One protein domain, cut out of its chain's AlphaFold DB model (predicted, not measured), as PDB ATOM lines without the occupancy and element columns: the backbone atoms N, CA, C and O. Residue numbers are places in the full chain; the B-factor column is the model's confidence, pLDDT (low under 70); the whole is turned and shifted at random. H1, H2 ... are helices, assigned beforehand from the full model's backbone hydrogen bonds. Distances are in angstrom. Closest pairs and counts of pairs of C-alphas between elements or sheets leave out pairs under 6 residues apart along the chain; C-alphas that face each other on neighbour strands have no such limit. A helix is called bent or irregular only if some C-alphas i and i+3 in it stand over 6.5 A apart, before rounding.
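Overview. This is residues 86 to 187 of the 188 residues of an uncharacterized protein of Fluoribacter bozemanae (UniProt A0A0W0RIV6). Three helices, H1, H2 and H3, stand side by side in a loose triangle, the short H4 folds back beside the last part of H3, and H5 runs away from this body as an arm; residues 176 to 187, of which 176 to 185 belong to H5, stick out. The printed part has 102 residues with five named helices, in the order H1 H2 H3 H4 H5, and no named strand; its class is all helix. It is loose, with a radius of gyration of the C-alphas of 15.8 A, and spans 60 by 31 by 17 A, only just flat; the arm makes much of the length.

Along the chain. H1, the longest helix by residues, holds residues 86 to 109 and measures 34.0 A from C-alpha 86 at (184.391, 368.562, 261.108) to C-alpha 109. H2 is residues 120 to 131, 16.8 A. H3, residues 136 to 154, is 25.3 A long and has a kink of 32 degrees near residue 147. H1 and H3 are only just irregular: C-alphas 89 and 92 are 6.7 A apart, C-alphas 149 and 152 6.6 A. H4 is residues 160 to 165, 8.7 A. H5, residues 168 to 185, measures 26.4 A and ends with C-alpha 185 at (180.333, 349.343, 284.602).

Arrangement. H1, H2 and H3 form an up and down bundle, each helix running against the one before it. H1 touches H3, the hub, with residues 97 to 108 alone, the same way at a shallow tilt of 15 degrees; their closest C-alphas, of Lys 101 and Val 150, are 4.7 A apart. The helical hairpin of H1 and H2 touches at Leu 93 and Leu 126, closest C-alphas 7.0 A, at a tilt of 38 degrees, only just steep. In the hairpin of H2 and H3, the closest C-alphas are those of Ile 130 and Lys 139, 6.0 A. H4 touches H3 in a third hairpin, closest C-alphas Leu 151 and Tyr 162, 6.7 A. H5 is close to H3 but not clearly touching: the closest C-alphas, of Thr 140 and Leu 171, are 6.8 A apart. H5 is apart from H1, H2 and H4. Every O i to N i+4 pair is within hydrogen-bond range in H2, H4 and H5; in H1 it is 18 of 20, in H3 13 of 15.

Size, cuts and confidence. The farthest C-alphas, of Glu 114 and Leu 187, are 59.9 A apart. Without residues 176 to 187, which stand free, the body spans 42 by 28 by 17 A. The printed part has no cut and no long link. Its mean pLDDT is 88.9; residues 182 to 187 are under 70.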
ATOM      1  N   GLU A  86     184.637 369.938 261.534       94.44
ATOM      2  CA  GLU A  86     184.391 368.562 261.108       94.44
ATOM      3  C   GLU A  86     184.369 368.433 259.582       94.44
ATOM      4  O   GLU A  86     185.025 367.550 259.037       94.44
ATOM      5  N   ILE A  87     183.686 369.342 258.875       96.12
ATOM      6  CA  ILE A  87     183.671 369.375 257.405       96.12
ATOM      7  C   ILE A  87     185.093 369.583 256.876       96.12
ATOM      8  O   ILE A  87     185.549 368.812 256.037       96.12
ATOM      9  N   ASN A  88     185.814 370.588 257.385       95.62
ATOM     10  CA  ASN A  88     187.163 370.909 256.916       95.62
ATOM     11  C   ASN A  88     188.178 369.795 257.202       95.62
ATOM     12  O   ASN A  88     189.128 369.629 256.442       95.62
ATOM     13  N   THR A  89     187.996 369.042 258.286       95.38
ATOM     14  CA  THR A  89     188.865 367.916 258.635       95.38
ATOM     15  C   THR A  89     188.517 366.668 257.834       95.38
ATOM     16  O   THR A  89     189.410 366.043 257.273       95.38
ATOM     17  N   TYR A  90     187.243 366.281 257.766       96.50
ATOM     18  CA  TYR A  90     186.864 364.953 257.279       96.50
ATOM     19  C   TYR A  90     186.543 364.902 255.788       96.50
ATOM     20  O   TYR A  90     186.793 363.871 255.162       96.50
ATOM     21  N   LYS A  91     186.039 365.990 255.191       96.81
ATOM     22  CA  LYS A  91     185.723 366.012 253.756       96.81
ATOM     23  C   LYS A  91     186.952 365.716 252.883       96.81
ATOM     24  O   LYS A  91     186.857 364.801 252.066       96.81
ATOM     25  N   PRO A  92     188.116 366.372 253.076       97.12
ATOM     26  CA  PRO A  92     189.289 366.092 252.248       97.12
ATOM     27  C   PRO A  92     189.808 364.659 252.415       97.12
ATOM     28  O   PRO A  92     190.270 364.058 251.449       97.12
ATOM     29  N   LEU A  93     189.717 364.098 253.626       96.94
ATOM     30  CA  LEU A  93     190.143 362.723 253.906       96.94
ATOM     31  C   LEU A  93     189.260 361.707 253.178       96.94
ATOM     32  O   LEU A  93     189.774 360.775 252.566       96.94
ATOM     33  N   LEU A  94     187.938 361.904 253.205       96.62
ATOM     34  CA  LEU A  94     186.997 361.037 252.498       96.62
ATOM     35  C   LEU A  94     187.138 361.160 250.976       96.62
ATOM     36  O   LEU A  94     187.076 360.152 250.279       96.62
ATOM     37  N   GLU A  95     187.381 362.360 250.445       96.56
ATOM     38  CA  GLU A  95     187.646 362.563 249.014       96.56
ATOM     39  C   GLU A  95     188.926 361.848 248.551       96.56
ATOM     40  O   GLU A  95     188.908 361.150 247.530       96.56
ATOM     41  N   GLN A  96     190.015 361.954 249.321       96.50
ATOM     42  CA  GLN A  96     191.253 361.206 249.067       96.50
ATOM     43  C   GLN A  96     191.013 359.695 249.132       96.50
ATOM     44  O   GLN A  96     191.431 358.963 248.237       96.50
ATOM     45  N   LEU A  97     190.277 359.228 250.144       96.56
ATOM     46  CA  LEU A  97     189.940 357.816 250.314       96.56
ATOM     47  C   LEU A  97     189.114 357.274 249.142       96.56
ATOM     48  O   LEU A  97     189.428 356.213 248.613       96.56
ATOM     49  N   ASN A  98     188.097 358.012 248.687       96.06
ATOM     50  CA  ASN A  98     187.285 357.634 247.527       96.06
ATOM     51  C   ASN A  98     188.128 357.588 246.241       96.06
ATOM     52  O   ASN A  98     187.947 356.691 245.415       96.06
ATOM     53  N   THR A  99     189.054 358.537 246.078       96.81
ATOM     54  CA  THR A  99     189.967 358.585 244.927       96.81
ATOM     55  C   THR A  99     190.890 357.371 244.915       96.81
ATOM     56  O   THR A  99     190.942 356.655 243.916       96.81
ATOM     57  N   LEU A 100     191.546 357.078 246.040       96.75
ATOM     58  CA  LEU A 100     192.417 355.911 246.188       96.75
ATOM     59  C   LEU A 100     191.645 354.601 246.037       96.75
ATOM     60  O   LEU A 100     192.137 353.675 245.405       96.75
ATOM     61  N   LYS A 101     190.414 354.520 246.549       96.00
ATOM     62  CA  LYS A 101     189.539 353.355 246.362       96.00
ATOM     63  C   LYS A 101     189.252 353.097 244.886       96.00
ATOM     64  O   LYS A 101     189.312 351.952 244.435       96.00
ATOM     65  N   LYS A 102     188.956 354.155 244.128       95.88
ATOM     66  CA  LYS A 102     188.740 354.058 242.684       95.88
ATOM     67  C   LYS A 102     190.015 353.602 241.970       95.88
ATOM     68  O   LYS A 102     189.962 352.620 241.243       95.88
ATOM     69  N   GLN A 103     191.152 354.239 242.248       95.19
ATOM     70  CA  GLN A 103     192.443 353.858 241.665       95.19
ATOM     71  C   GLN A 103     192.847 352.420 242.019       95.19
ATOM     72  O   GLN A 103     193.363 351.703 241.172       95.19
ATOM     73  N   ALA A 104     192.602 351.977 243.255       94.44
ATOM     74  CA  ALA A 104     192.871 350.610 243.691       94.44
ATOM     75  C   ALA A 104     192.025 349.593 242.922       94.44
ATOM     76  O   ALA A 104     192.532 348.546 242.529       94.44
ATOM     77  N   SER A 105     190.748 349.916 242.701       94.31
ATOM     78  CA  SER A 105     189.834 349.073 241.925       94.31
ATOM     79  C   SER A 105     190.274 348.998 240.462       94.31
ATOM     80  O   SER A 105     190.415 347.904 239.932       94.31
ATOM     81  N   GLU A 106     190.595 350.138 239.844       94.00
ATOM     82  CA  GLU A 106     191.112 350.197 238.469       94.00
ATOM     83  C   GLU A 106     192.436 349.427 238.324       94.00
ATOM     84  O   GLU A 106     192.607 348.655 237.381       94.00
ATOM     85  N   LEU A 107     193.362 349.581 239.280       92.69
ATOM     86  CA  LEU A 107     194.624 348.837 239.313       92.69
ATOM     87  C   LEU A 107     194.402 347.333 239.436       92.69
ATOM     88  O   LEU A 107     195.127 346.577 238.797       92.69
ATOM     89  N   PHE A 108     193.433 346.905 240.240       92.19
ATOM     90  CA  PHE A 108     193.090 345.496 240.389       92.19
ATOM     91  C   PHE A 108     192.499 344.914 239.105       92.19
ATOM     92  O   PHE A 108     192.959 343.870 238.643       92.19
ATOM     93  N   GLU A 109     191.525 345.602 238.509       92.19
ATOM     94  CA  GLU A 109     190.832 345.146 237.301       92.19
ATOM     95  C   GLU A 109     191.767 345.056 236.089       92.19
ATOM     96  O   GLU A 109     191.683 344.097 235.326       92.19
ATOM     97  N   HIS A 110     192.700 346.000 235.947       91.69
ATOM     98  CA  HIS A 110     193.608 346.086 234.798       91.69
ATOM     99  C   HIS A 110     195.052 345.687 235.120       91.69
ATOM    100  O   HIS A 110     195.979 346.035 234.387       91.69
ATOM    101  N   TYR A 111     195.275 344.940 236.205       85.50
ATOM    102  CA  TYR A 111     196.628 344.619 236.666       85.50
ATOM    103  C   TYR A 111     197.479 343.884 235.616       85.50
ATOM    104  O   TYR A 111     198.677 344.149 235.492       85.50
ATOM    105  N   PHE A 112     196.864 342.958 234.872       84.38
ATOM    106  CA  PHE A 112     197.532 342.139 233.853       84.38
ATOM    107  C   PHE A 112     197.475 342.731 232.438       84.38
ATOM    108  O   PHE A 112     198.141 342.203 231.548       84.38
ATOM    109  N   ASP A 113     196.714 343.811 232.248       85.62
ATOM    110  CA  ASP A 113     196.524 344.476 230.962       85.62
ATOM    111  C   ASP A 113     197.425 345.726 230.888       85.62
ATOM    112  O   ASP A 113     198.651 345.634 230.780       85.62
ATOM    113  N   GLU A 114     196.824 346.911 230.992       78.88
ATOM    114  CA  GLU A 114     197.497 348.199 231.086       78.88
ATOM    115  C   GLU A 114     197.545 348.618 232.550       78.88
ATOM    116  O   GLU A 114     196.583 349.181 233.055       78.88
ATOM    117  N   ARG A 115     198.657 348.336 233.239       80.38
ATOM    118  CA  ARG A 115     198.832 348.650 234.666       80.38
ATOM    119  C   ARG A 115     198.597 350.150 234.927       80.38
ATOM    120  O   ARG A 115     199.499 350.947 234.643       80.38
ATOM    121  N   PRO A 116     197.435 350.556 235.474       86.38
ATOM    122  CA  PRO A 116     197.125 351.965 235.635       86.38
ATOM    123  C   PRO A 116     197.937 352.559 236.789       86.38
ATOM    124  O   PRO A 116     198.501 351.854 237.632       86.38
ATOM    125  N   HIS A 117     198.027 353.886 236.814       89.44
ATOM    126  CA  HIS A 117     198.723 354.591 237.881       89.44
ATOM    127  C   HIS A 117     197.948 354.485 239.201       89.44
ATOM    128  O   HIS A 117     196.741 354.708 239.240       89.44
ATOM    129  N   PHE A 118     198.671 354.213 240.286       93.69
ATOM    130  CA  PHE A 118     198.148 354.237 241.647       93.69
ATOM    131  C   PHE A 118     199.017 355.137 242.524       93.69
ATOM    132  O   PHE A 118     200.249 355.032 242.501       93.69
ATOM    133  N   ASP A 119     198.372 356.009 243.297       95.44
ATOM    134  CA  ASP A 119     199.045 356.979 244.156       95.44
ATOM    135  C   ASP A 119     199.474 356.353 245.494       95.44
ATOM    136  O   ASP A 119     198.809 356.454 246.528       95.44
ATOM    137  N   TRP A 120     200.626 355.683 245.471       94.12
ATOM    138  CA  TRP A 120     201.223 355.082 246.665       94.12
ATOM    139  C   TRP A 120     201.592 356.114 247.729       94.12
ATOM    140  O   TRP A 120     201.434 355.851 248.921       94.12
ATOM    141  N   GLU A 121     202.079 357.287 247.324       95.00
ATOM    142  CA  GLU A 121     202.456 358.334 248.271       95.00
ATOM    143  C   GLU A 121     201.215 358.873 248.990       95.00
ATOM    144  O   GLU A 121     201.199 358.935 250.223       95.00
ATOM    145  N   GLY A 122     200.147 359.155 248.241       95.38
ATOM    146  CA  GLY A 122     198.848 359.542 248.783       95.38
ATOM    147  C   GLY A 122     198.280 358.507 249.751       95.38
ATOM    148  O   GLY A 122     197.764 358.875 250.805       95.38
ATOM    149  N   LEU A 123     198.449 357.208 249.475       95.50
ATOM    150  CA  LEU A 123     198.042 356.137 250.391       95.50
ATOM    151  C   LEU A 123     198.765 356.222 251.750       95.50
ATOM    152  O   LEU A 123     198.123 356.175 252.805       95.50
ATOM    153  N   HIS A 124     200.091 356.385 251.741       95.56
ATOM    154  CA  HIS A 124     200.897 356.539 252.961       95.56
ATOM    155  C   HIS A 124     200.557 357.827 253.727       95.56
ATOM    156  O   HIS A 124     200.463 357.824 254.964       95.56
ATOM    157  N   GLN A 125     200.369 358.930 253.002       96.81
ATOM    158  CA  GLN A 125     199.992 360.214 253.583       96.81
ATOM    159  C   GLN A 125     198.607 360.132 254.234       96.81
ATOM    160  O   GLN A 125     198.467 360.531 255.392       96.81
ATOM    161  N   LEU A 126     197.616 359.546 253.556       96.56
ATOM    162  CA  LEU A 126     196.262 359.378 254.083       96.56
ATOM    163  C   LEU A 126     196.254 358.519 255.352       96.56
ATOM    164  O   LEU A 126     195.652 358.920 256.349       96.56
ATOM    165  N   ARG A 127     196.984 357.392 255.369       96.06
ATOM    166  CA  ARG A 127     197.154 356.572 256.585       96.06
ATOM    167  C   ARG A 127     197.663 357.420 257.753       96.06
ATOM    168  O   ARG A 127     197.121 357.371 258.854       96.06
ATOM    169  N   THR A 128     198.701 358.217 257.510       95.75
ATOM    170  CA  THR A 128     199.321 359.068 258.538       95.75
ATOM    171  C   THR A 128     198.357 360.145 259.036       95.75
ATOM    172  O   THR A 128     198.264 360.383 260.241       95.75
ATOM    173  N   GLN A 129     197.607 360.778 258.133       96.50
ATOM    174  CA  GLN A 129     196.604 361.783 258.483       96.50
ATOM    175  C   GLN A 129     195.493 361.184 259.352       96.50
ATOM    176  O   GLN A 129     195.188 361.748 260.401       96.50
ATOM    177  N   ILE A 130     194.956 360.017 258.974       96.25
ATOM    178  CA  ILE A 130     193.948 359.290 259.760       96.25
ATOM    179  C   ILE A 130     194.505 358.924 261.142       96.25
ATOM    180  O   ILE A 130     193.849 359.156 262.157       96.25
ATOM    181  N   TYR A 131     195.734 358.406 261.210       94.06
ATOM    182  CA  TYR A 131     196.366 358.028 262.476       94.06
ATOM    183  C   TYR A 131     196.508 359.209 263.447       94.06
ATOM    184  O   TYR A 131     196.324 359.044 264.655       94.06
ATOM    185  N   ASN A 132     196.796 360.402 262.933       95.06
ATOM    186  CA  ASN A 132     197.010 361.603 263.737       95.06
ATOM    187  C   ASN A 132     195.713 362.324 264.143       95.06
ATOM    188  O   ASN A 132     195.778 363.377 264.781       95.06
ATOM    189  N   LEU A 133     194.535 361.788 263.800       94.75
ATOM    190  CA  LEU A 133     193.269 362.389 264.206       94.75
ATOM    191  C   LEU A 133     193.072 362.319 265.733       94.75
ATOM    192  O   LEU A 133     193.258 361.257 266.333       94.75
ATOM    193  N   PRO A 134     192.645 363.425 266.373       91.12
ATOM    194  CA  PRO A 134     192.489 363.481 267.826       91.12
ATOM    195  C   PRO A 134     191.216 362.783 268.324       91.12
ATOM    196  O   PRO A 134     191.186 362.280 269.444       91.12
ATOM    197  N   ASN A 135     190.149 362.759 267.517       90.81
ATOM    198  CA  ASN A 135     188.897 362.101 267.880       90.81
ATOM    199  C   ASN A 135     189.008 360.600 267.604       90.81
ATOM    200  O   ASN A 135     188.997 360.189 266.447       90.81
ATOM    201  N   LEU A 136     189.076 359.794 268.667       90.38
ATOM    202  CA  LEU A 136     189.243 358.345 268.559       90.38
ATOM    203  C   LEU A 136     188.096 357.669 267.792       90.38
ATOM    204  O   LEU A 136     188.354 356.835 266.935       90.38
ATOM    205  N   SER A 137     186.845 358.057 268.045       90.56
ATOM    206  CA  SER A 137     185.672 357.450 267.400       90.56
ATOM    207  C   SER A 137     185.652 357.689 265.888       90.56
ATOM    208  O   SER A 137     185.398 356.772 265.106       90.56
ATOM    209  N   ASP A 138     185.916 358.923 265.463       92.00
ATOM    210  CA  ASP A 138     185.951 359.276 264.040       92.00
ATOM    211  C   ASP A 138     187.198 358.688 263.360       92.00
ATOM    212  O   ASP A 138     187.116 358.166 262.248       92.00
ATOM    213  N   LYS A 139     188.338 358.684 264.067       93.94
ATOM    214  CA  LYS A 139     189.583 358.027 263.647       93.94
ATOM    215  C   LYS A 139     189.365 356.541 263.363       93.94
ATOM    216  O   LYS A 139     189.700 356.090 262.275       93.94
ATOM    217  N   THR A 140     188.762 355.798 264.291       93.94
ATOM    218  CA  THR A 140     188.462 354.367 264.129       93.94
ATOM    219  C   THR A 140     187.559 354.106 262.924       93.94
ATOM    220  O   THR A 140     187.793 353.161 262.173       93.94
ATOM    221  N   GLN A 141     186.550 354.949 262.690       94.38
ATOM    222  CA  GLN A 141     185.687 354.817 261.512       94.38
ATOM    223  C   GLN A 141     186.465 355.024 260.206       94.38
ATOM    224  O   GLN A 141     186.324 354.226 259.282       94.38
ATOM    225  N   LEU A 142     187.329 356.040 260.139       95.69
ATOM    226  CA  LEU A 142     188.169 356.288 258.962       95.69
ATOM    227  C   LEU A 142     189.224 355.199 258.744       95.69
ATOM    228  O   LEU A 142     189.483 354.842 257.599       95.69
ATOM    229  N   MET A 143     189.799 354.645 259.814       95.94
ATOM    230  CA  MET A 143     190.709 353.497 259.737       95.94
ATOM    231  C   MET A 143     190.023 352.304 259.072       95.94
ATOM    232  O   MET A 143     190.555 351.764 258.109       95.94
ATOM    233  N   ARG A 144     188.809 351.954 259.515       94.81
ATOM    234  CA  ARG A 144     188.027 350.866 258.908       94.81
ATOM    235  C   ARG A 144     187.710 351.143 257.441       94.81
ATOM    236  O   ARG A 144     187.945 350.295 256.592       94.81
ATOM    237  N   LEU A 145     187.265 352.360 257.113       95.06
ATOM    238  CA  LEU A 145     187.015 352.748 255.720       95.06
ATOM    239  C   LEU A 145     188.272 352.651 254.843       95.06
ATOM    240  O   LEU A 145     188.168 352.310 253.667       95.06
ATOM    241  N   PHE A 146     189.444 352.966 255.393       96.31
ATOM    242  CA  PHE A 146     190.718 352.862 254.689       96.31
ATOM    243  C   PHE A 146     191.084 351.397 254.428       96.31
ATOM    244  O   PHE A 146     191.435 351.039 253.299       96.31
ATOM    245  N   GLU A 147     190.966 350.550 255.451       94.69
ATOM    246  CA  GLU A 147     191.273 349.126 255.342       94.69
ATOM    247  C   GLU A 147     190.327 348.410 254.380       94.69
ATOM    248  O   GLU A 147     190.784 347.803 253.412       94.69
ATOM    249  N   ASP A 148     189.020 348.559 254.586       92.00
ATOM    250  CA  ASP A 148     187.990 347.885 253.793       92.00
ATOM    251  C   ASP A 148     187.880 348.467 252.379       92.00
ATOM    252  O   ASP A 148     187.539 347.774 251.420       92.00
ATOM    253  N   GLY A 149     188.118 349.773 252.243       87.25
ATOM    254  CA  GLY A 149     187.891 350.502 251.002       87.25
ATOM    255  C   GLY A 149     189.064 350.463 250.034       87.25
ATOM    256  O   GLY A 149     188.835 350.444 248.826       87.25
ATOM    257  N   VAL A 150     190.300 350.485 250.537       93.19
ATOM    258  CA  VAL A 150     191.503 350.629 249.703       93.19
ATOM    259  C   VAL A 150     192.472 349.481 249.941       93.19
ATOM    260  O   VAL A 150     192.884 348.813 248.989       93.19
ATOM    261  N   LEU A 151     192.833 349.234 251.203       93.69
ATOM    262  CA  LEU A 151     193.890 348.282 251.532       93.69
ATOM    263  C   LEU A 151     193.495 346.846 251.162       93.69
ATOM    264  O   LEU A 151     194.299 346.128 250.574       93.69
ATOM    265  N   ALA A 152     192.251 346.440 251.416       93.00
ATOM    266  CA  ALA A 152     191.733 345.119 251.060       93.00
ATOM    267  C   ALA A 152     191.848 344.810 249.554       93.00
ATOM    268  O   ALA A 152     192.110 343.673 249.166       93.00
ATOM    269  N   THR A 153     191.697 345.819 248.695       92.75
ATOM    270  CA  THR A 153     191.864 345.666 247.243       92.75
ATOM    271  C   THR A 153     193.340 345.640 246.862       92.75
ATOM    272  O   THR A 153     193.797 344.721 246.186       92.75
ATOM    273  N   ILE A 154     194.120 346.614 247.341       91.88
ATOM    274  CA  ILE A 154     195.545 346.736 247.002       91.88
ATOM    275  C   ILE A 154     196.359 345.527 247.454       91.88
ATOM    276  O   ILE A 154     197.279 345.104 246.760       91.88
ATOM    277  N   THR A 155     196.017 344.931 248.588       93.00
ATOM    278  CA  THR A 155     196.757 343.792 249.152       93.00
ATOM    279  C   THR A 155     196.627 342.508 248.343       93.00
ATOM    280  O   THR A 155     197.498 341.645 248.443       93.00
ATOM    281  N   GLN A 156     195.612 342.401 247.483       89.88
ATOM    282  CA  GLN A 156     195.507 341.303 246.516       89.88
ATOM    283  C   GLN A 156     196.566 341.410 245.411       89.88
ATOM    284  O   GLN A 156     196.934 340.406 244.806       89.88
ATOM    285  N   ILE A 157     197.077 342.617 245.173       88.00
ATOM    286  CA  ILE A 157     198.083 342.926 244.156       88.00
ATOM    287  C   ILE A 157     199.473 343.008 244.788       88.00
ATOM    288  O   ILE A 157     200.432 342.408 244.303       88.00
ATOM    289  N   GLU A 158     199.580 343.741 245.895       88.25
ATOM    290  CA  GLU A 158     200.805 343.949 246.653       88.25
ATOM    291  C   GLU A 158     200.605 343.538 248.120       88.25
ATOM    292  O   GLU A 158     200.323 344.376 248.981       88.25
ATOM    293  N   PRO A 159     200.802 342.249 248.455       88.81
ATOM    294  CA  PRO A 159     200.566 341.743 249.810       88.81
ATOM    295  C   PRO A 159     201.395 342.441 250.894       88.81
ATOM    296  O   PRO A 159     200.978 342.533 252.046       88.81
ATOM    297  N   LYS A 160     202.572 342.977 250.535       89.69
ATOM    298  CA  LYS A 160     203.435 343.729 251.459       89.69
ATOM    299  C   LYS A 160     202.776 345.010 251.975       89.69
ATOM    300  O   LYS A 160     203.096 345.426 253.085       89.69
ATOM    301  N   ALA A 161     201.853 345.599 251.211       85.12
ATOM    302  CA  ALA A 161     201.109 346.780 251.634       85.12
ATOM    303  C   ALA A 161     200.317 346.509 252.921       85.12
ATOM    304  O   ALA A 161     200.254 347.384 253.779       85.12
ATOM    305  N   TYR A 162     199.798 345.286 253.107       85.88
ATOM    306  CA  TYR A 162     199.036 344.909 254.301       85.88
ATOM    307  C   TYR A 162     199.874 345.114 255.562       85.88
ATOM    308  O   TYR A 162     199.484 345.854 256.458       85.88
ATOM    309  N   LEU A 163     201.074 344.527 255.581       84.69
ATOM    310  CA  LEU A 163     201.981 344.561 256.730       84.69
ATOM    311  C   LEU A 163     202.433 345.978 257.101       84.69
ATOM    312  O   LEU A 163     202.773 346.223 258.254       84.69
ATOM    313  N   LEU A 164     202.483 346.895 256.132       87.56
ATOM    314  CA  LEU A 164     203.013 348.245 256.327       87.56
ATOM    315  C   LEU A 164     201.934 349.283 256.642       87.56
ATOM    316  O   LEU A 164     202.240 350.314 257.243       87.56
ATOM    317  N   LEU A 165     200.702 349.056 256.185       91.75
ATOM    318  CA  LEU A 165     199.677 350.098 256.131       91.75
ATOM    319  C   LEU A 165     198.421 349.788 256.934       91.75
ATOM    320  O   LEU A 165     197.641 350.711 257.163       91.75
ATOM    321  N   THR A 166     198.242 348.546 257.384       91.94
ATOM    322  CA  THR A 166     197.115 348.160 258.238       91.94
ATOM    323  C   THR A 166     197.093 348.949 259.555       91.94
ATOM    324  O   THR A 166     198.113 349.458 260.037       91.94
ATOM    325  N   PHE A 167     195.887 349.070 260.092       91.75
ATOM    326  CA  PHE A 167     195.526 349.520 261.425       91.75
ATOM    327  C   PHE A 167     195.007 348.367 262.299       91.75
ATOM    328  O   PHE A 167     194.468 348.631 263.369       91.75
ATOM    329  N   HIS A 168     195.114 347.107 261.861       84.00
ATOM    330  CA  HIS A 168     194.503 345.957 262.533       84.00
ATOM    331  C   HIS A 168     194.842 345.897 264.030       84.00
ATOM    332  O   HIS A 168     193.937 345.850 264.860       84.00
ATOM    333  N   SER A 169     196.122 346.032 264.390       82.12
ATOM    334  CA  SER A 169     196.557 346.072 265.794       82.12
ATOM    335  C   SER A 169     195.998 347.267 266.573       82.12
ATOM    336  O   SER A 169     195.659 347.150 267.752       82.12
ATOM    337  N   GLU A 170     195.903 348.429 265.928       87.50
ATOM    338  CA  GLU A 170     195.369 349.662 266.503       87.50
ATOM    339  C   GLU A 170     193.851 349.586 266.711       87.50
ATOM    340  O   GLU A 170     193.328 350.171 267.657       87.50
ATOM    341  N   LEU A 171     193.134 348.865 265.848       85.06
ATOM    342  CA  LEU A 171     191.699 348.628 265.974       85.06
ATOM    343  C   LEU A 171     191.397 347.612 267.081       85.06
ATOM    344  O   LEU A 171     190.518 347.874 267.903       85.06
ATOM    345  N   GLU A 172     192.157 346.516 267.162       83.31
ATOM    346  CA  GLU A 172     192.024 345.510 268.227       83.31
ATOM    347  C   GLU A 172     192.231 346.126 269.616       83.31
ATOM    348  O   GLU A 172     191.412 345.929 270.513       83.31
ATOM    349  N   THR A 173     193.261 346.962 269.787       80.06
ATOM    350  CA  THR A 173     193.513 347.631 271.077       80.06
ATOM    351  C   THR A 173     192.372 348.556 271.503       80.06
ATOM    352  O   THR A 173     192.063 348.642 272.693       80.06
ATOM    353  N   VAL A 174     191.721 349.242 270.559       79.62
ATOM    354  CA  VAL A 174     190.558 350.097 270.853       79.62
ATOM    355  C   VAL A 174     189.342 349.255 271.250       79.62
ATOM    356  O   VAL A 174     188.602 349.624 272.163       79.62
ATOM    357  N   GLU A 175     189.135 348.115 270.595       79.00
ATOM    358  CA  GLU A 175     188.026 347.204 270.888       79.00
ATOM    359  C   GLU A 175     188.192 346.505 272.242       79.00
ATOM    360  O   GLU A 175     187.228 346.423 273.011       79.00
ATOM    361  N   GLU A 176     189.411 346.085 272.586       75.69
ATOM    362  CA  GLU A 176     189.748 345.517 273.895       75.69
ATOM    363  C   GLU A 176     189.523 346.523 275.030       75.69
ATOM    364  O   GLU A 176     188.892 346.195 276.039       75.69
ATOM    365  N   GLN A 177     189.973 347.770 274.858       75.38
ATOM    366  CA  GLN A 177     189.751 348.840 275.836       75.38
ATOM    367  C   GLN A 177     188.256 349.119 276.037       75.38
ATOM    368  O   GLN A 177     187.779 349.160 277.173       75.38
ATOM    369  N   ALA A 178     187.489 349.219 274.948       75.12
ATOM    370  CA  ALA A 178     186.045 349.429 275.019       75.12
ATOM    371  C   ALA A 178     185.302 348.249 275.677       75.12
ATOM    372  O   ALA A 178     184.282 348.448 276.344       75.12
ATOM    373  N   ALA A 179     185.781 347.015 275.502       73.62
ATOM    374  CA  ALA A 179     185.209 345.833 276.141       73.62
ATOM    375  C   ALA A 179     185.467 345.810 277.659       73.62
ATOM    376  O   ALA A 179     184.553 345.503 278.430       73.62
ATOM    377  N   LEU A 180     186.673 346.186 278.092       73.56
ATOM    378  CA  LEU A 180     187.052 346.262 279.508       73.56
ATOM    379  C   LEU A 180     186.251 347.331 280.269       73.56
ATOM    380  O   LEU A 180     185.786 347.081 281.382       73.56
ATOM    381  N   GLU A 181     186.013 348.492 279.656       71.38
ATOM    382  CA  GLU A 181     185.192 349.562 280.242       71.38
ATOM    383  C   GLU A 181     183.714 349.168 280.399       71.38
ATOM    384  O   GLU A 181     183.044 349.576 281.345       71.38
ATOM    385  N   ARG A 182     183.179 348.328 279.509       68.81
ATOM    386  CA  ARG A 182     181.794 347.834 279.624       68.81
ATOM    387  C   ARG A 182     181.630 346.792 280.728       68.81
ATOM    388  O   ARG A 182     180.566 346.718 281.346       68.81
ATOM    389  N   GLN A 183     182.668 346.000 280.988       59.81
ATOM    390  CA  GLN A 183     182.665 345.011 282.068       59.81
ATOM    391  C   GLN A 183     182.795 345.662 283.449       59.81
ATOM    392  O   GLN A 183     182.143 345.209 284.387       59.81
ATOM    393  N   SER A 184     183.564 346.746 283.582       58.06
ATOM    394  CA  SER A 184     183.709 347.461 284.857       58.06
ATOM    395  C   SER A 184     182.438 348.206 285.283       58.06
ATOM    396  O   SER A 184     182.154 348.280 286.477       58.06
ATOM    397  N   VAL A 185     181.627 348.683 284.331       58.88
ATOM    398  CA  VAL A 185     180.333 349.343 284.602       58.88
ATOM    399  C   VAL A 185     179.213 348.346 284.939       58.88
ATOM    400  O   VAL A 185     178.293 348.698 285.665       58.88
ATOM    401  N   SER A 186     179.285 347.090 284.476       56.09
ATOM    402  CA  SER A 186     178.298 346.044 284.836       56.09
ATOM    403  C   SER A 186     178.507 345.430 286.227       56.09
ATOM    404  O   SER A 186     177.693 344.618 286.661       56.09
ATOM    405  N   LEU A 187     179.605 345.767 286.911       52.91
ATOM    406  CA  LEU A 187     179.959 345.246 288.237       52.91
ATOM    407  C   LEU A 187     179.692 346.250 289.378       52.91
ATOM    408  O   LEU A 187     180.078 345.982 290.518       52.91
TER     409      LEU A 187